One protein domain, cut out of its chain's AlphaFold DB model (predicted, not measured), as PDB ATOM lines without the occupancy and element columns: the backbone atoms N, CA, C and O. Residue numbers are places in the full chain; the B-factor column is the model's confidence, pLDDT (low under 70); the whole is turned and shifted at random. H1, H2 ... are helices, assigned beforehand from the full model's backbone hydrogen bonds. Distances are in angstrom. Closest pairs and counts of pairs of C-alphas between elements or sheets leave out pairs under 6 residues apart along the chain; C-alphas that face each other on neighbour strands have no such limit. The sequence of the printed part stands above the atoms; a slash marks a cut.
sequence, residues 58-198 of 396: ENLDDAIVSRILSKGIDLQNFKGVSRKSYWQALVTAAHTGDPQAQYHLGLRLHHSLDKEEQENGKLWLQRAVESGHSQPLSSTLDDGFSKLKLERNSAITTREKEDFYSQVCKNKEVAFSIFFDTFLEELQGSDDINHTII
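What this domain is: This is residues 58 to 198 of the 396 residues of an uncharacterized protein of Candidatus Paracaedibacter acanthamoebae (UniProt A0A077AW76). A long straight helix, H6, and the helix before it, H5, make an open V, with residues 149 to 155 and 157 to 163 near its corner standing free of the rest, while a cluster of four helices, H1 to H4, lies between the open arms. In the cluster H3 and H4 form a helical hairpin, H2 packs crosswise on H3 alone of these two, H1 lies across H2 on the side towards H6, and the small H7 ends the printed part past the far end of H6. The printed part has 141 residues with seven named helices, H1 to H7 in order along the chain, and no named strand; the class is all helix. It is only just loose, close to compact, with a radius of gyration of the C-alphas of 17.5 A, and spans 56 by 38 by 27 A.

How they stand to each other: H6, residues 158 to 187, only just touches H1, residues 62 to 70, with 3 pairs of C-alphas within 8 A. The closest C-alphas are those of Ile 68 and Ala 175, 7.0 A apart, and the lines stand at a steep tilt of 45 degrees, opposite ways; H6 touches H1 with residues 175 to 179 alone. H1 touches H2, residues 83 to 95, about perpendicular at 81 degrees, with the C-alphas of Ser 66 and Ala 93 closest at 5.1 A. H1 also touches H3, residues 99 to 110, about perpendicular at 87 degrees, with the C-alphas of Ser 70 and Gln 100 closest at 6.0 A; of H3, residues 99 to 101 alone take part. H1 and H3 are the hub, touching three helices each. H2 and H3 touch at a steep tilt of 57 degrees, opposite ways, and the C-alphas of Ala 94 and Gln 102 come within 4.4 A. H3 and H4, residues 115 to 130, are a hairpin at a shallow tilt of 19 degrees, opposite ways, with the C-alphas of Gly 106 and Gly 121 closest at 4.0 A. H5, residues 137 to 153, has a kink of 27 degrees near residue 144, and only just touches H4, with 3 pairs of C-alphas within 8 A, the closest being those of Gln 126 and Leu 137 at 6.5 A. H5 and H6 are apart. H7, residues 193 to 198, is close to H6 but not clearly touching, with the C-alphas of Leu 187 and Ile 193 closest at 6.3 A. Every O i to N i+4 pair is within hydrogen-bond range in H1, H2, H3, H4 and H7; in H5 it is 10 of 13 and in H6 24 of 26.

Where its parts are: H6 is the longest helix, 43.2 A from C-alpha 158 at (111.734, 99.641, 225.140) to C-alpha 187 at (72.137, 112.167, 213.139). H5 measures 24.1 A, H4 23.0 A, H2 18.3 A and H3 16.0 A. H1 is 11.9 A long and begins with C-alpha 62 at (83.823, 100.757, 203.051). H7 is 8.7 A long and ends with C-alpha 198 at (72.082, 112.638, 226.445).

The domain as a whole: The two C-alphas farthest apart are those of Lys 115 and His 195, at 56.6 A. The printed part runs from 58 to 198 with no cut. The link from H1 to H2, residues 71 to 82, is long; the link from H4 to H5 is short, and the other links are tight. Residues 149 to 155, of which 149 to 153 belong to H5, stand free, as do residues 157 to 163, of which 158 to 163 belong to H6. The mean pLDDT of the printed part is 72.9, and 63 residues are under 70, among them residues 142 to 198.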
ATOM      1  N   GLU A  58      85.358  93.803 211.047       59.16
ATOM      2  CA  GLU A  58      84.995  93.031 209.856       59.16
ATOM      3  C   GLU A  58      83.693  93.514 209.200       59.16
ATOM      4  O   GLU A  58      83.473  93.213 208.032       59.16
ATOM      5  N   ASN A  59      82.882  94.297 209.921       66.56
ATOM      6  CA  ASN A  59      81.611  94.848 209.446       66.56
ATOM      7  C   ASN A  59      81.649  96.371 209.245       66.56
ATOM      8  O   ASN A  59      80.593  96.995 209.144       66.56
ATOM      9  N   LEU A  60      82.829  96.997 209.260       67.94
ATOM     10  CA  LEU A  60      82.914  98.428 208.980       67.94
ATOM     11  C   LEU A  60      82.590  98.699 207.516       67.94
ATOM     12  O   LEU A  60      83.124  98.044 206.627       67.94
ATOM     13  N   ASP A  61      81.736  99.694 207.303       72.69
ATOM     14  CA  ASP A  61      81.395 100.181 205.975       72.69
ATOM     15  C   ASP A  61      82.653 100.662 205.232       72.69
ATOM     16  O   ASP A  61      83.545 101.292 205.820       72.69
ATOM     17  N   ASP A  62      82.713 100.382 203.929       64.88
ATOM     18  CA  ASP A  62      83.823 100.757 203.051       64.88
ATOM     19  C   ASP A  62      84.109 102.269 203.093       64.88
ATOM     20  O   ASP A  62      85.269 102.688 203.003       64.88
ATOM     21  N   ALA A  63      83.084 103.105 203.292       71.06
ATOM     22  CA  ALA A  63      83.230 104.548 203.444       71.06
ATOM     23  C   ALA A  63      83.964 104.916 204.740       71.06
ATOM     24  O   ALA A  63      84.823 105.800 204.726       71.06
ATOM     25  N   ILE A  64      83.687 104.221 205.850       74.31
ATOM     26  CA  ILE A  64      84.375 104.462 207.127       74.31
ATOM     27  C   ILE A  64      85.836 104.041 207.013       74.31
ATOM     28  O   ILE A  64      86.723 104.788 207.430       74.31
ATOM     29  N   VAL A  65      86.111 102.884 206.405       71.44
ATOM     30  CA  VAL A  65      87.495 102.445 206.202       71.44
ATOM     31  C   VAL A  65      88.247 103.408 205.288       71.44
ATOM     32  O   VAL A  65      89.359 103.814 205.625       71.44
ATOM     33  N   SER A  66      87.630 103.848 204.192       69.69
ATOM     34  CA  SER A  66      88.216 104.859 203.307       69.69
ATOM     35  C   SER A  66      88.515 106.153 204.068       69.69
ATOM     36  O   SER A  66      89.603 106.707 203.947       69.69
ATOM     37  N   ARG A  67      87.608 106.597 204.951       79.31
ATOM     38  CA  ARG A  67      87.817 107.785 205.797       79.31
ATOM     39  C   ARG A  67      88.971 107.586 206.786       79.31
ATOM     40  O   ARG A  67      89.740 108.519 206.987       79.31
ATOM     41  N   ILE A  68      89.155 106.390 207.351       80.12
ATOM     42  CA  ILE A  68      90.296 106.078 208.232       80.12
ATOM     43  C   ILE A  68      91.614 106.063 207.439       80.12
ATOM     44  O   ILE A  68      92.589 106.691 207.856       80.12
ATOM     45  N   LEU A  69      91.638 105.405 206.277       75.38
ATOM     46  CA  LEU A  69      92.828 105.303 205.425       75.38
ATOM     47  C   LEU A  69      93.236 106.660 204.836       75.38
ATOM     48  O   LEU A  69      94.418 106.995 204.865       75.38
ATOM     49  N   SER A  70      92.275 107.492 204.419       76.38
ATOM     50  CA  SER A  70      92.526 108.859 203.925       76.38
ATOM     51  C   SER A  70      93.216 109.760 204.956       76.38
ATOM     52  O   SER A  70      93.898 110.725 204.612       76.38
ATOM     53  N   LYS A  71      93.073 109.441 206.249       80.56
ATOM     54  CA  LYS A  71      93.748 110.135 207.354       80.56
ATOM     55  C   LYS A  71      95.164 109.610 207.609       80.56
ATOM     56  O   LYS A  71      95.804 110.051 208.560       80.56
ATOM     57  N   GLY A  72      95.653 108.684 206.782       76.25
ATOM     58  CA  GLY A  72      96.962 108.047 206.923       76.25
ATOM     59  C   GLY A  72      97.037 107.072 208.099       76.25
ATOM     60  O   GLY A  72      98.126 106.779 208.592       76.25
ATOM     61  N   ILE A  73      95.891 106.600 208.598       79.50
ATOM     62  CA  ILE A  73      95.844 105.662 209.717       79.50
ATOM     63  C   ILE A  73      95.909 104.239 209.157       79.50
ATOM     64  O   ILE A  73      94.941 103.742 208.581       79.50
ATOM     65  N   ASP A  74      97.031 103.553 209.378       74.94
ATOM     66  CA  ASP A  74      97.152 102.146 208.996       74.94
ATOM     67  C   ASP A  74      96.336 101.248 209.939       74.94
ATOM     68  O   ASP A  74      96.678 101.034 211.110       74.94
ATOM     69  N   LEU A  75      95.246 100.703 209.397       75.50
ATOM     70  CA  LEU A  75      94.329  99.800 210.083       75.50
ATOM     71  C   LEU A  75      94.990  98.489 210.556       75.50
ATOM     72  O   LEU A  75      94.467  97.854 211.473       75.50
ATOM     73  N   GLN A  76      96.155  98.099 210.016       70.88
ATOM     74  CA  GLN A  76      96.896  96.920 210.506       70.88
ATOM     75  C   GLN A  76      97.359  97.060 211.963       70.88
ATOM     76  O   GLN A  76      97.594  96.053 212.630       70.88
ATOM     77  N   ASN A  77      97.444  98.289 212.482       74.81
ATOM     78  CA  ASN A  77      97.856  98.549 213.861       74.81
ATOM     79  C   ASN A  77      96.742  98.307 214.896       74.81
ATOM     80  O   ASN A  77      97.007  98.305 216.102       74.81
ATOM     81  N   PHE A  78      95.495  98.094 214.465       74.69
ATOM     82  CA  PHE A  78      94.378  97.866 215.378       74.69
ATOM     83  C   PHE A  78      94.244  96.381 215.717       74.69
ATOM     84  O   PHE A  78      94.091  95.519 214.851       74.69
ATOM     85  N   LYS A  79      94.250  96.071 217.020       75.12
ATOM     86  CA  LYS A  79      93.921  94.724 217.503       75.12
ATOM     87  C   LYS A  79      92.497  94.364 217.067       75.12
ATOM     88  O   LYS A  79      91.560  95.063 217.437       75.12
ATOM     89  N   GLY A  80      92.358  93.252 216.346       80.38
ATOM     90  CA  GLY A  80      91.063  92.694 215.939       80.38
ATOM     91  C   GLY A  80      90.686  92.922 214.474       80.38
ATOM     92  O   GLY A  80      89.678  92.376 214.041       80.38
ATOM     93  N   VAL A  81      91.479  93.660 213.691       81.50
ATOM     94  CA  VAL A  81      91.271  93.738 212.237       81.50
ATOM     95  C   VAL A  81      91.891  92.503 211.585       81.50
ATOM     96  O   VAL A  81      93.103  92.284 211.664       81.50
ATOM     97  N   SER A  82      91.074  91.675 210.930       86.62
ATOM     98  CA  SER A  82      91.598  90.548 210.161       86.62
ATOM     99  C   SER A  82      92.418  91.056 208.966       86.62
ATOM    100  O   SER A  82      92.088  92.066 208.336       86.62
ATOM    101  N   ARG A  83      93.484  90.334 208.588       84.12
ATOM    102  CA  ARG A  83      94.281  90.683 207.393       84.12
ATOM    103  C   ARG A  83      93.435  90.733 206.118       84.12
ATOM    104  O   ARG A  83      93.770  91.490 205.211       84.12
ATOM    105  N   LYS A  84      92.378  89.917 206.053       88.00
ATOM    106  CA  LYS A  84      91.462  89.831 204.914       88.00
ATOM    107  C   LYS A  84      90.610  91.093 204.805       88.00
ATOM    108  O   LYS A  84      90.604  91.703 203.743       88.00
ATOM    109  N   SER A  85      89.968  91.505 205.897       84.12
ATOM    110  CA  SER A  85      89.128  92.709 205.933       84.12
ATOM    111  C   SER A  85      89.951  93.965 205.651       84.12
ATOM    112  O   SER A  85      89.554  94.784 204.830       84.12
ATOM    113  N   TYR A  86      91.156  94.063 206.230       88.12
ATOM    114  CA  TYR A  86      92.094  95.142 205.906       88.12
ATOM    115  C   TYR A  86      92.409  95.206 204.408       88.12
ATOM    116  O   TYR A  86      92.382  96.274 203.808       88.12
ATOM    117  N   TRP A  87      92.719  94.056 203.802       91.69
ATOM    118  CA  TRP A  87      93.075  93.998 202.389       91.69
ATOM    119  C   TRP A  87      91.917  94.406 201.483       91.69
ATOM    120  O   TRP A  87      92.121  95.198 200.571       91.69
ATOM    121  N   GLN A  88      90.712  93.900 201.750       92.88
ATOM    122  CA  GLN A  88      89.519  94.261 200.983       92.88
ATOM    123  C   GLN A  88      89.275  95.764 201.036       92.88
ATOM    124  O   GLN A  88      89.127  96.394 199.996       92.88
ATOM    125  N   ALA A  89      89.337  96.343 202.228       89.69
ATOM    126  CA  ALA A  89      89.043  97.750 202.398       89.69
ATOM    127  C   ALA A  89      90.141  98.663 201.814       89.69
ATOM    128  O   ALA A  89      89.839  99.702 201.231       89.69
ATOM    129  N   LEU A  90      91.408  98.238 201.878       94.12
ATOM    130  CA  LEU A  90      92.516  98.909 201.195       94.12
ATOM    131  C   LEU A  90      92.335  98.894 199.671       94.12
ATOM    132  O   LEU A  90      92.539  99.915 199.017       94.12
ATOM    133  N   VAL A  91      91.936  97.748 199.111       95.81
ATOM    134  CA  VAL A  91      91.652  97.598 197.679       95.81
ATOM    135  C   VAL A  91      90.480  98.494 197.276       95.81
ATOM    136  O   VAL A  91      90.614  99.258 196.321       95.81
ATOM    137  N   THR A  92      89.374  98.474 198.023       94.19
ATOM    138  CA  THR A  92      88.215  99.339 197.763       94.19
ATOM    139  C   THR A  92      88.613 100.816 197.771       94.19
ATOM    140  O   THR A  92      88.382 101.511 196.782       94.19
ATOM    141  N   ALA A  93      89.298 101.288 198.818       93.06
ATOM    142  CA  ALA A  93      89.734 102.680 198.922       93.06
ATOM    143  C   ALA A  93      90.691 103.079 197.778       93.06
ATOM    144  O   ALA A  93      90.526 104.134 197.159       93.06
ATOM    145  N   ALA A  94      91.635 102.207 197.410       96.19
ATOM    146  CA  ALA A  94      92.546 102.460 196.294       96.19
ATOM    147  C   ALA A  94      91.801 102.588 194.950       96.19
ATOM    148  O   ALA A  94      92.126 103.457 194.133       96.19
ATOM    149  N   HIS A  95      90.769 101.764 194.736       95.88
ATOM    150  CA  HIS A  95      89.903 101.846 193.558       95.88
ATOM    151  C   HIS A  95      89.037 103.109 193.533       95.88
ATOM    152  O   HIS A  95      88.757 103.610 192.447       95.88
ATOM    153  N   THR A  96      88.658 103.659 194.691       95.31
ATOM    154  CA  THR A  96      87.929 104.941 194.761       95.31
ATOM    155  C   THR A  96      88.793 106.168 194.458       95.31
ATOM    156  O   THR A  96      88.261 107.269 194.353       95.31
ATOM    157  N   GLY A  97      90.105 105.993 194.271       95.25
ATOM    158  CA  GLY A  97      91.017 107.091 193.954       95.25
ATOM    159  C   GLY A  97      91.727 107.691 195.164       95.25
ATOM    160  O   GLY A  97      92.371 108.724 195.016       95.25
ATOM    161  N   ASP A  98      91.623 107.080 196.351       95.44
ATOM    162  CA  ASP A  98      92.307 107.591 197.539       95.44
ATOM    163  C   ASP A  98      93.839 107.459 197.374       95.44
ATOM    164  O   ASP A  98      94.347 106.334 197.261       95.44
ATOM    165  N   PRO A  99      94.603 108.571 197.367       95.50
ATOM    166  CA  PRO A  99      96.034 108.528 197.066       95.50
ATOM    167  C   PRO A  99      96.848 107.760 198.115       95.50
ATOM    168  O   PRO A  99      97.856 107.140 197.774       95.50
ATOM    169  N   GLN A 100      96.425 107.774 199.385       93.12
ATOM    170  CA  GLN A 100      97.083 107.022 200.461       93.12
ATOM    171  C   GLN A 100      96.813 105.525 200.319       93.12
ATOM    172  O   GLN A 100      97.734 104.713 200.402       93.12
ATOM    173  N   ALA A 101      95.570 105.136 200.040       95.00
ATOM    174  CA  ALA A 101      95.223 103.736 199.830       95.00
ATOM    175  C   ALA A 101      95.928 103.155 198.596       95.00
ATOM    176  O   ALA A 101      96.461 102.048 198.663       95.00
ATOM    177  N   GLN A 102      96.005 103.910 197.496       97.19
ATOM    178  CA  GLN A 102      96.767 103.517 196.305       97.19
ATOM    179  C   GLN A 102      98.255 103.336 196.610       97.19
ATOM    180  O   GLN A 102      98.857 102.354 196.173       97.19
ATOM    181  N   TYR A 103      98.837 104.239 197.403       95.69
ATOM    182  CA  TYR A 103     100.225 104.144 197.842       95.69
ATOM    183  C   TYR A 103     100.470 102.879 198.676       95.69
ATOM    184  O   TYR A 103     101.366 102.087 198.377       95.69
ATOM    185  N   HIS A 104      99.640 102.640 199.693       93.94
ATOM    186  CA  HIS A 104      99.766 101.477 200.572       93.94
ATOM    187  C   HIS A 104      99.518 100.151 199.837       93.94
ATOM    188  O   HIS A 104     100.242  99.176 200.067       93.94
ATOM    189  N   LEU A 105      98.543 100.110 198.924       95.88
ATOM    190  CA  LEU A 105      98.298  98.955 198.061       95.88
ATOM    191  C   LEU A 105      99.499  98.696 197.144       95.88
ATOM    192  O   LEU A 105      99.966  97.560 197.040       95.88
ATOM    193  N   GLY A 106     100.026  99.761 196.535       96.75
ATOM    194  CA  GLY A 106     101.189  99.718 195.661       96.75
ATOM    195  C   GLY A 106     102.432  99.188 196.362       96.75
ATOM    196  O   GLY A 106     103.054  98.258 195.853       96.75
ATOM    197  N   LEU A 107     102.741  99.679 197.567       94.75
ATOM    198  CA  LEU A 107     103.833  99.146 198.385       94.75
ATOM    199  C   LEU A 107     103.652  97.652 198.658       94.75
ATOM    200  O   LEU A 107     104.572  96.865 198.445       94.75
ATOM    201  N   ARG A 108     102.467  97.230 199.107       94.25
ATOM    202  CA  ARG A 108     102.258  95.830 199.498       94.25
ATOM    203  C   ARG A 108     102.427  94.867 198.324       94.25
ATOM    204  O   ARG A 108     103.067  93.833 198.491       94.25
ATOM    205  N   LEU A 109     101.889  95.225 197.158       95.81
ATOM    206  CA  LEU A 109     102.040  94.459 195.918       95.81
ATOM    207  C   LEU A 109     103.484  94.491 195.406       95.81
ATOM    208  O   LEU A 109     104.021  93.461 195.006       95.81
ATOM    209  N   HIS A 110     104.154  95.641 195.511       94.50
ATOM    210  CA  HIS A 110     105.556  95.787 195.124       94.50
ATOM    211  C   HIS A 110     106.510  94.916 195.961       94.50
ATOM    212  O   HIS A 110     107.568  94.515 195.484       94.50
ATOM    213  N   HIS A 111     106.129  94.577 197.193       91.56
ATOM    214  CA  HIS A 111     106.878  93.655 198.050       91.56
ATOM    215  C   HIS A 111     106.448  92.189 197.934       91.56
ATOM    216  O   HIS A 111     106.944  91.352 198.698       91.56
ATOM    217  N   SER A 112     105.550  91.859 197.005       92.94
ATOM    218  CA  SER A 112     105.227  90.468 196.724       92.94
ATOM    219  C   SER A 112     106.428  89.721 196.141       92.94
ATOM    220  O   SER A 112     107.331  90.309 195.549       92.94
ATOM    221  N   LEU A 113     106.448  88.401 196.326       92.88
ATOM    222  CA  LEU A 113     107.408  87.520 195.660       92.88
ATOM    223  C   LEU A 113     107.024  87.265 194.197       92.88
ATOM    224  O   LEU A 113     107.873  86.835 193.418       92.88
ATOM    225  N   ASP A 114     105.767  87.519 193.833       95.25
ATOM    226  CA  ASP A 114     105.291  87.375 192.468       95.25
ATOM    227  C   ASP A 114     105.662  88.605 191.633       95.25
ATOM    228  O   ASP A 114     105.344  89.744 191.977       95.25
ATOM    229  N   LYS A 115     106.333  88.365 190.506       92.81
ATOM    230  CA  LYS A 115     106.783  89.410 189.587       92.81
ATOM    231  C   LYS A 115     105.605  90.165 188.963       92.81
ATOM    232  O   LYS A 115     105.733  91.359 188.709       92.81
ATOM    233  N   GLU A 116     104.478  89.497 188.724       95.38
ATOM    234  CA  GLU A 116     103.282  90.156 188.187       95.38
ATOM    235  C   GLU A 116     102.678  91.119 189.216       95.38
ATOM    236  O   GLU A 116     102.383  92.275 188.904       95.38
ATOM    237  N   GLU A 117     102.586  90.690 190.476       94.50
ATOM    238  CA  GLU A 117     102.149  91.556 191.572       94.50
ATOM    239  C   GLU A 117     103.111  92.729 191.791       94.50
ATOM    240  O   GLU A 117     102.655  93.848 192.025       94.50
ATOM    241  N   GLN A 118     104.422  92.529 191.630       95.94
ATOM    242  CA  GLN A 118     105.395  93.618 191.737       95.94
ATOM    243  C   GLN A 118     105.177  94.722 190.696       95.94
ATOM    244  O   GLN A 118     105.274  95.908 191.030       95.94
ATOM    245  N   GLU A 119     104.891  94.345 189.448       95.19
ATOM    246  CA  GLU A 119     104.579  95.293 188.373       95.19
ATOM    247  C   GLU A 119     103.232  95.984 188.616       95.19
ATOM    248  O   GLU A 119     103.137  97.209 188.508       95.19
ATOM    249  N   ASN A 120     102.218  95.241 189.073       95.81
ATOM    250  CA  ASN A 120     100.951  95.830 189.510       95.81
ATOM    251  C   ASN A 120     101.154  96.831 190.660       95.81
ATOM    252  O   ASN A 120     100.527  97.891 190.676       95.81
ATOM    253  N   GLY A 121     102.069  96.548 191.590       96.69
ATOM    254  CA  GLY A 121     102.440  97.458 192.668       96.69
ATOM    255  C   GLY A 121     102.996  98.786 192.159       96.69
ATOM    256  O   GLY A 121     102.566  99.843 192.616       96.69
ATOM    257  N   LYS A 122     103.878  98.757 191.151       96.19
ATOM    258  CA  LYS A 122     104.407  99.979 190.519       96.19
ATOM    259  C   LYS A 122     103.305 100.812 189.865       96.19
ATOM    260  O   LYS A 122     103.306 102.031 190.023       96.19
ATOM    261  N   LEU A 123     102.351 100.169 189.187       96.94
ATOM    262  CA  LEU A 123     101.207 100.858 188.580       96.94
ATOM    263  C   LEU A 123     100.344 101.564 189.634       96.94
ATOM    264  O   LEU A 123      99.922 102.700 189.429       96.94
ATOM    265  N   TRP A 124     100.109 100.925 190.781       97.44
ATOM    266  CA  TRP A 124      99.378 101.546 191.888       97.44
ATOM    267  C   TRP A 124     100.139 102.707 192.528       97.44
ATOM    268  O   TRP A 124      99.534 103.742 192.802       97.44
ATOM    269  N   LEU A 125     101.458 102.585 192.701       96.56
ATOM    270  CA  LEU A 125     102.289 103.689 193.185       96.56
ATOM    271  C   LEU A 125     102.290 104.875 192.214       96.56
ATOM    272  O   LEU A 125     102.233 106.023 192.648       96.56
ATOM    273  N   GLN A 126     102.312 104.616 190.905       96.62
ATOM    274  CA  GLN A 126     102.195 105.668 189.900       96.62
ATOM    275  C   GLN A 126     100.836 106.377 189.995       96.62
ATOM    276  O   GLN A 126     100.796 107.605 190.050       96.62
ATOM    277  N   ARG A 127      99.735 105.619 190.105       96.94
ATOM    278  CA  ARG A 127      98.390 106.187 190.304       96.94
ATOM    279  C   ARG A 127      98.289 107.023 191.575       96.94
ATOM    280  O   ARG A 127      97.642 108.065 191.547       96.94
ATOM    281  N   ALA A 128      98.953 106.608 192.655       96.75
ATOM    282  CA  ALA A 128      98.986 107.375 193.896       96.75
ATOM    283  C   ALA A 128      99.591 108.766 193.666       96.75
ATOM    284  O   ALA A 128      98.999 109.767 194.065       96.75
ATOM    285  N   VAL A 129     100.732 108.838 192.972       96.00
ATOM    286  CA  VAL A 129     101.388 110.108 192.614       96.00
ATOM    287  C   VAL A 129     100.489 110.953 191.711       96.00
ATOM    288  O   VAL A 129     100.312 112.142 191.966       96.00
ATOM    289  N   GLU A 130      99.871 110.340 190.698       96.12
ATOM    290  CA  GLU A 130      98.924 111.012 189.795       96.12
ATOM    291  C   GLU A 130      97.693 111.555 190.538       96.12
ATOM    292  O   GLU A 130      97.193 112.628 190.204       96.12
ATOM    293  N   SER A 131      97.248 110.862 191.588       95.50
ATOM    294  CA  SER A 131      96.122 111.268 192.438       95.50
ATOM    295  C   SER A 131      96.522 112.287 193.521       95.50
ATOM    296  O   SER A 131      95.688 112.694 194.326       95.50
ATOM    297  N   GLY A 132      97.781 112.741 193.543       94.38
ATOM    298  CA  GLY A 132      98.264 113.795 194.441       94.38
ATOM    299  C   GLY A 132      99.015 113.303 195.679       94.38
ATOM    300  O   GLY A 132      99.235 114.080 196.609       94.38
ATOM    301  N   HIS A 133      99.435 112.035 195.721       92.50
ATOM    302  CA  HIS A 133     100.327 111.555 196.771       92.50
ATOM    303  C   HIS A 133     101.707 112.217 196.636       92.50
ATOM    304  O   HIS A 133     102.369 112.121 195.605       92.50
ATOM    305  N   SER A 134     102.151 112.892 197.695       85.38
ATOM    306  CA  SER A 134     103.325 113.777 197.664       85.38
ATOM    307  C   SER A 134     104.678 113.063 197.558       85.38
ATOM    308  O   SER A 134     105.672 113.712 197.237       85.38
ATOM    309  N   GLN A 135     104.744 111.751 197.818       81.50
ATOM    310  CA  GLN A 135     105.995 110.993 197.710       81.50
ATOM    311  C   GLN A 135     106.308 110.601 196.258       81.50
ATOM    312  O   GLN A 135     105.531 109.858 195.655       81.50
ATOM    313  N   PRO A 136     107.453 111.042 195.703       76.88
ATOM    314  CA  PRO A 136     107.865 110.675 194.357       76.88
ATOM    315  C   PRO A 136     108.140 109.173 194.228       76.88
ATOM    316  O   PRO A 136     108.805 108.580 195.076       76.88
ATOM    317  N   LEU A 137     107.713 108.582 193.107       80.44
ATOM    318  CA  LEU A 137     107.832 107.147 192.813       80.44
ATOM    319  C   LEU A 137     109.247 106.583 193.046       80.44
ATOM    320  O   LEU A 137     109.381 105.494 193.596       80.44
ATOM    321  N   SER A 138     110.295 107.324 192.665       74.81
ATOM    322  CA  SER A 138     111.692 106.902 192.848       74.81
ATOM    323  C   SER A 138     112.079 106.770 194.320       74.81
ATOM    324  O   SER A 138     112.671 105.769 194.700       74.81
ATOM    325  N   SER A 139     111.686 107.734 195.158       72.69
ATOM    326  CA  SER A 139     111.914 107.647 196.606       72.69
ATOM    327  C   SER A 139     111.092 106.534 197.248       72.69
ATOM    328  O   SER A 139     111.563 105.869 198.158       72.69
ATOM    329  N   THR A 140     109.888 106.272 196.739       69.81
ATOM    330  CA  THR A 140     108.977 105.275 197.305       69.81
ATOM    331  C   THR A 140     109.477 103.842 197.152       69.81
ATOM    332  O   THR A 140     109.305 103.030 198.061       69.81
ATOM    333  N   LEU A 141     110.077 103.517 196.005       76.62
ATOM    334  CA  LEU A 141     110.578 102.169 195.726       76.62
ATOM    335  C   LEU A 141     111.769 101.818 196.636       76.62
ATOM    336  O   LEU A 141     111.841 100.698 197.144       76.62
ATOM    337  N   ASP A 142     112.637 102.793 196.913       69.00
ATOM    338  CA  ASP A 142     113.804 102.624 197.784       69.00
ATOM    339  C   ASP A 142     113.440 102.728 199.288       69.00
ATOM    340  O   ASP A 142     113.891 101.915 200.107       69.00
ATOM    341  N   ASP A 143     112.563 103.669 199.669       64.25
ATOM    342  CA  ASP A 143     112.128 103.873 201.063       64.25
ATOM    343  C   ASP A 143     111.152 102.792 201.542       64.25
ATOM    344  O   ASP A 143     111.228 102.353 202.695       64.25
ATOM    345  N   GLY A 144     110.248 102.323 200.674       58.78
ATOM    346  CA  GLY A 144     109.294 101.255 200.988       58.78
ATOM    347  C   GLY A 144     110.000  99.974 201.430       58.78
ATOM    348  O   GLY A 144     109.623  99.356 202.430       58.78
ATOM    349  N   PHE A 145     111.115  99.656 200.764       53.38
ATOM    350  CA  PHE A 145     111.973  98.524 201.099       53.38
ATOM    351  C   PHE A 145     112.610  98.653 202.485       53.38
ATOM    352  O   PHE A 145     112.715  97.667 203.218       53.38
ATOM    353  N   SER A 146     112.993  99.867 202.877       57.12
ATOM    354  CA  SER A 146     113.579 100.136 204.192       57.12
ATOM    355  C   SER A 146     112.525 100.102 205.302       57.12
ATOM    356  O   SER A 146     112.754  99.496 206.353       57.12
ATOM    357  N   LYS A 147     111.342 100.680 205.059       57.56
ATOM    358  CA  LYS A 147     110.278 100.851 206.060       57.56
ATOM    359  C   LYS A 147     109.556  99.543 206.393       57.56
ATOM    360  O   LYS A 147     109.456  99.189 207.565       57.56
ATOM    361  N   LEU A 148     109.176  98.751 205.388       52.62
ATOM    362  CA  LEU A 148     108.536  97.446 205.616       52.62
ATOM    363  C   LEU A 148     109.501  96.412 206.204       52.62
ATOM    364  O   LEU A 148     109.089  95.538 206.967       52.62
ATOM    365  N   LYS A 149     110.801  96.515 205.903       46.78
ATOM    366  CA  LYS A 149     111.835  95.685 206.534       46.78
ATOM    367  C   LYS A 149     112.028  96.048 208.010       46.78
ATOM    368  O   LYS A 149     112.240  95.147 208.818       46.78
ATOM    369  N   LEU A 150     111.899  97.326 208.374       45.94
ATOM    370  CA  LEU A 150     111.880  97.792 209.768       45.94
ATOM    371  C   LEU A 150     110.626  97.317 210.519       45.94
ATOM    372  O   LEU A 150     110.731  96.835 211.646       45.94
ATOM    373  N   GLU A 151     109.455  97.358 209.885       51.59
ATOM    374  CA  GLU A 151     108.193  96.867 210.464       51.59
ATOM    375  C   GLU A 151     108.178  95.337 210.632       51.59
ATOM    376  O   GLU A 151     107.619  94.825 211.600       51.59
ATOM    377  N   ARG A 152     108.854  94.588 209.748       42.62
ATOM    378  CA  ARG A 152     109.023  93.129 209.896       42.62
ATOM    379  C   ARG A 152     110.061  92.734 210.949       42.62
ATOM    380  O   ARG A 152     109.923  91.669 211.544       42.62
ATOM    381  N   ASN A 153     111.093  93.556 211.154       35.62
ATOM    382  CA  ASN A 153     112.226  93.242 212.032       35.62
ATOM    383  C   ASN A 153     112.130  93.861 213.437       35.62
ATOM    384  O   ASN A 153     112.919  93.492 214.306       35.62
ATOM    385  N   SER A 154     111.184  94.767 213.698       41.03
ATOM    386  CA  SER A 154     110.995  95.378 215.019       41.03
ATOM    387  C   SER A 154     110.248  94.444 215.982       41.03
ATOM    388  O   SER A 154     109.103  94.653 216.378       41.03
ATOM    389  N   ALA A 155     110.959  93.413 216.448       44.09
ATOM    390  CA  ALA A 155     110.791  92.942 217.816       44.09
ATOM    391  C   ALA A 155     111.259  94.079 218.747       44.09
ATOM    392  O   ALA A 155     112.434  94.427 218.811       44.09
ATOM    393  N   ILE A 156     110.278  94.713 219.382       43.19
ATOM    394  CA  ILE A 156     110.304  96.109 219.822       43.19
ATOM    395  C   ILE A 156     111.295  96.369 220.975       43.19
ATOM    396  O   ILE A 156     111.198  95.726 222.031       43.19
ATOM    397  N   THR A 157     112.162  97.379 220.827       52.06
ATOM    398  CA  THR A 157     112.985  97.918 221.926       52.06
ATOM    399  C   THR A 157     112.187  98.886 222.812       52.06
ATOM    400  O   THR A 157     111.204  99.492 222.395       52.06
ATOM    401  N   THR A 158     112.564  99.025 224.084       42.25
ATOM    402  CA  THR A 158     111.734  99.641 225.140       42.25
ATOM    403  C   THR A 158     111.311 101.092 224.871       42.25
ATOM    404  O   THR A 158     110.244 101.491 225.319       42.25
ATOM    405  N   ARG A 159     112.097 101.863 224.106       41.12
ATOM    406  CA  ARG A 159     111.817 103.276 223.793       41.12
ATOM    407  C   ARG A 159     110.802 103.443 222.653       41.12
ATOM    408  O   ARG A 159     109.946 104.311 222.717       41.12
ATOM    409  N   GLU A 160     110.821 102.537 221.677       42.97
ATOM    410  CA  GLU A 160     109.852 102.503 220.570       42.97
ATOM    411  C   GLU A 160     108.465 102.038 221.036       42.97
ATOM    412  O   GLU A 160     107.458 102.398 220.433       42.97
ATOM    413  N   LYS A 161     108.382 101.283 222.146       40.12
ATOM    414  CA  LYS A 161     107.093 100.931 222.767       40.12
ATOM    415  C   LYS A 161     106.362 102.164 223.284       40.12
ATOM    416  O   LYS A 161     105.153 102.236 223.111       40.12
ATOM    417  N   GLU A 162     107.053 103.109 223.916       41.38
ATOM    418  CA  GLU A 162     106.424 104.309 224.484       41.38
ATOM    419  C   GLU A 162     105.880 105.231 223.387       41.38
ATOM    420  O   GLU A 162     104.726 105.662 223.470       41.38
ATOM    421  N   ASP A 163     106.644 105.424 222.307       46.84
ATOM    422  CA  ASP A 163     106.185 106.164 221.127       46.84
ATOM    423  C   ASP A 163     105.045 105.428 220.408       46.84
ATOM    424  O   ASP A 163     104.042 106.046 220.054       46.84
ATOM    425  N   PHE A 164     105.117 104.097 220.285       38.62
ATOM    426  CA  PHE A 164     104.034 103.279 219.736       38.62
ATOM    427  C   PHE A 164     102.759 103.361 220.582       38.62
ATOM    428  O   PHE A 164     101.679 103.550 220.034       38.62
ATOM    429  N   TYR A 165     102.842 103.266 221.913       38.94
ATOM    430  CA  TYR A 165     101.670 103.392 222.784       38.94
ATOM    431  C   TYR A 165     101.082 104.807 222.745       38.94
ATOM    432  O   TYR A 165      99.861 104.940 222.690       38.94
ATOM    433  N   SER A 166     101.918 105.848 222.692       45.91
ATOM    434  CA  SER A 166     101.479 107.238 222.501       45.91
ATOM    435  C   SER A 166     100.760 107.422 221.159       45.91
ATOM    436  O   SER A 166      99.660 107.977 221.109       45.91
ATOM    437  N   GLN A 167     101.315 106.864 220.078       44.03
ATOM    438  CA  GLN A 167     100.730 106.920 218.739       44.03
ATOM    439  C   GLN A 167      99.443 106.088 218.634       44.03
ATOM    440  O   GLN A 167      98.475 106.532 218.029       44.03
ATOM    441  N   VAL A 168      99.381 104.911 219.261       41.38
ATOM    442  CA  VAL A 168      98.180 104.060 219.307       41.38
ATOM    443  C   VAL A 168      97.067 104.722 220.116       41.38
ATOM    444  O   VAL A 168      95.908 104.643 219.715       41.38
ATOM    445  N   CYS A 169      97.388 105.389 221.228       43.44
ATOM    446  CA  CYS A 169      96.410 106.168 221.987       43.44
ATOM    447  C   CYS A 169      95.878 107.343 221.156       43.44
ATOM    448  O   CYS A 169      94.663 107.462 221.015       43.44
ATOM    449  N   LYS A 170      96.758 108.114 220.500       53.09
ATOM    450  CA  LYS A 170      96.351 109.182 219.569       53.09
ATOM    451  C   LYS A 170      95.506 108.652 218.408       53.09
ATOM    452  O   LYS A 170      94.473 109.225 218.094       53.09
ATOM    453  N   ASN A 171      95.882 107.524 217.809       47.31
ATOM    454  CA  ASN A 171      95.141 106.923 216.699       47.31
ATOM    455  C   ASN A 171      93.767 106.402 217.138       47.31
ATOM    456  O   ASN A 171      92.815 106.487 216.368       47.31
ATOM    457  N   LYS A 172      93.636 105.894 218.370       52.78
ATOM    458  CA  LYS A 172      92.338 105.514 218.947       52.78
ATOM    459  C   LYS A 172      91.457 106.729 219.224       52.78
ATOM    460  O   LYS A 172      90.270 106.669 218.931       52.78
ATOM    461  N   GLU A 173      92.024 107.816 219.745       57.47
ATOM    462  CA  GLU A 173      91.304 109.077 219.964       57.47
ATOM    463  C   GLU A 173      90.833 109.693 218.642       57.47
ATOM    464  O   GLU A 173      89.673 110.080 218.525       57.47
ATOM    465  N   VAL A 174      91.690 109.702 217.616       59.06
ATOM    466  CA  VAL A 174      91.343 110.190 216.274       59.06
ATOM    467  C   VAL A 174      90.292 109.294 215.618       59.06
ATOM    468  O   VAL A 174      89.317 109.811 215.081       59.06
ATOM    469  N   ALA A 175      90.430 107.967 215.693       53.12
ATOM    470  CA  ALA A 175      89.430 107.041 215.157       53.12
ATOM    471  C   ALA A 175      88.073 107.192 215.865       53.12
ATOM    472  O   ALA A 175      87.039 107.195 215.202       53.12
ATOM    473  N   PHE A 176      88.069 107.378 217.189       62.03
ATOM    474  CA  PHE A 176      86.852 107.646 217.954       62.03
ATOM    475  C   PHE A 176      86.234 108.999 217.587       62.03
ATOM    476  O   PHE A 176      85.025 109.071 217.405       62.03
ATOM    477  N   SER A 177      87.043 110.050 217.410       63.66
ATOM    478  CA  SER A 177      86.559 111.356 216.946       63.66
ATOM    479  C   SER A 177      85.938 111.260 215.556       63.66
ATOM    480  O   SER A 177      84.833 111.740 215.366       63.66
ATOM    481  N   ILE A 178      86.592 110.586 214.603       59.09
ATOM    482  CA  ILE A 178      86.063 110.401 213.242       59.09
ATOM    483  C   ILE A 178      84.755 109.611 213.275       59.09
ATOM    484  O   ILE A 178      83.800 109.988 212.597       59.09
ATOM    485  N   PHE A 179      84.697 108.536 214.066       61.25
ATOM    486  CA  PHE A 179      83.475 107.760 214.260       61.25
ATOM    487  C   PHE A 179      82.354 108.630 214.842       61.25
ATOM    488  O   PHE A 179      81.247 108.631 214.315       61.25
ATOM    489  N   PHE A 180      82.649 109.409 215.884       64.12
ATOM    490  CA  PHE A 180      81.679 110.268 216.557       64.12
ATOM    491  C   PHE A 180      81.203 111.424 215.669       64.12
ATOM    492  O   PHE A 180      80.009 111.694 215.618       64.12
ATOM    493  N   ASP A 181      82.101 112.070 214.924       61.94
ATOM    494  CA  ASP A 181      81.756 113.142 213.989       61.94
ATOM    495  C   ASP A 181      80.915 112.603 212.824       61.94
ATOM    496  O   ASP A 181      79.905 113.208 212.478       61.94
ATOM    497  N   THR A 182      81.254 111.427 212.282       59.59
ATOM    498  CA  THR A 182      80.450 110.761 211.235       59.59
ATOM    499  C   THR A 182      79.063 110.382 211.764       59.59
ATOM    500  O   THR A 182      78.057 110.637 211.109       59.59
ATOM    501  N   PHE A 183      78.990 109.850 212.987       65.31
ATOM    502  CA  PHE A 183      77.731 109.526 213.658       65.31
ATOM    503  C   PHE A 183      76.866 110.774 213.913       65.31
ATOM    504  O   PHE A 183      75.654 110.743 213.719       65.31
ATOM    505  N   LEU A 184      77.475 111.898 214.306       60.34
ATOM    506  CA  LEU A 184      76.766 113.167 214.475       60.34
ATOM    507  C   LEU A 184      76.297 113.763 213.140       60.34
ATOM    508  O   LEU A 184      75.192 114.299 213.091       60.34
ATOM    509  N   GLU A 185      77.100 113.671 212.075       65.81
ATOM    510  CA  GLU A 185      76.727 114.093 210.715       65.81
ATOM    511  C   GLU A 185      75.495 113.318 210.212       65.81
ATOM    512  O   GLU A 185      74.566 113.925 209.680       65.81
ATOM    513  N   GLU A 186      75.431 112.004 210.448       60.53
ATOM    514  CA  GLU A 186      74.266 111.177 210.097       60.53
ATOM    515  C   GLU A 186      73.031 111.488 210.955       60.53
ATOM    516  O   GLU A 186      71.897 111.442 210.469       60.53
ATOM    517  N   LEU A 187      73.231 111.850 212.225       54.25
ATOM    518  CA  LEU A 187      72.137 112.167 213.139       54.25
ATOM    519  C   LEU A 187      71.497 113.536 212.895       54.25
ATOM    520  O   LEU A 187      70.338 113.694 213.270       54.25
ATOM    521  N   GLN A 188      72.167 114.495 212.243       54.66
ATOM    522  CA  GLN A 188      71.656 115.861 212.001       54.66
ATOM    523  C   GLN A 188      70.328 115.941 211.211       54.66
ATOM    524  O   GLN A 188      69.757 117.025 211.093       54.66
ATOM    525  N   GLY A 189      69.798 114.819 210.709       57.28
ATOM    526  CA  GLY A 189      68.477 114.721 210.075       57.28
ATOM    527  C   GLY A 189      67.347 114.131 210.936       57.28
ATOM    528  O   GLY A 189      66.244 113.967 210.416       57.28
ATOM    529  N   SER A 190      67.590 113.773 212.203       54.34
ATOM    530  CA  SER A 190      66.610 113.099 213.071       54.34
ATOM    531  C   SER A 190      66.028 114.034 214.139       54.34
ATOM    532  O   SER A 190      66.761 114.739 214.818       54.34
ATOM    533  N   ASP A 191      64.713 114.011 214.367       55.72
ATOM    534  CA  ASP A 191      64.090 114.774 215.467       55.72
ATOM    535  C   ASP A 191      64.446 114.205 216.867       55.72
ATOM    536  O   ASP A 191      64.185 114.845 217.885       55.72
ATOM    537  N   ASP A 192      65.093 113.031 216.934       58.44
ATOM    538  CA  ASP A 192      65.405 112.284 218.170       58.44
ATOM    539  C   ASP A 192      66.864 112.453 218.666       58.44
ATOM    540  O   ASP A 192      67.353 111.731 219.548       58.44
ATOM    541  N   ILE A 193      67.587 113.426 218.096       57.22
ATOM    542  CA  ILE A 193      69.007 113.721 218.377       57.22
ATOM    543  C   ILE A 193      69.271 113.914 219.878       57.22
ATOM    544  O   ILE A 193      70.261 113.415 220.414       57.22
ATOM    545  N   ASN A 194      68.379 114.618 220.575       52.94
ATOM    546  CA  ASN A 194      68.638 115.071 221.941       52.94
ATOM    547  C   ASN A 194      68.596 113.931 222.966       52.94
ATOM    548  O   ASN A 194      69.442 113.896 223.858       52.94
ATOM    549  N   HIS A 195      67.672 112.975 222.828       51.78
ATOM    550  CA  HIS A 195      67.596 111.851 223.763       51.78
ATOM    551  C   HIS A 195      68.788 110.900 223.585       51.78
ATOM    552  O   HIS A 195      69.359 110.435 224.569       51.78
ATOM    553  N   THR A 196      69.215 110.670 222.342       54.09
ATOM    554  CA  THR A 196      70.332 109.771 222.017       54.09
ATOM    555  C   THR A 196      71.679 110.338 222.481       54.09
ATOM    556  O   THR A 196      72.476 109.617 223.082       54.09
ATOM    557  N   ILE A 197      71.916 111.643 222.282       56.00
ATOM    558  CA  ILE A 197      73.137 112.329 222.744       56.00
ATOM    559  C   ILE A 197      73.222 112.348 224.276       56.00
ATOM    560  O   ILE A 197      74.295 112.097 224.826       56.00
ATOM    561  N   ILE A 198      72.111 112.612 224.973       53.47
ATOM    562  CA  ILE A 198      72.082 112.638 226.445       53.47
ATOM    563  C   ILE A 198      72.395 111.245 227.012       53.47
ATOM    564  O   ILE A 198      73.303 111.125 227.833       53.47
TER     565      ILE A 198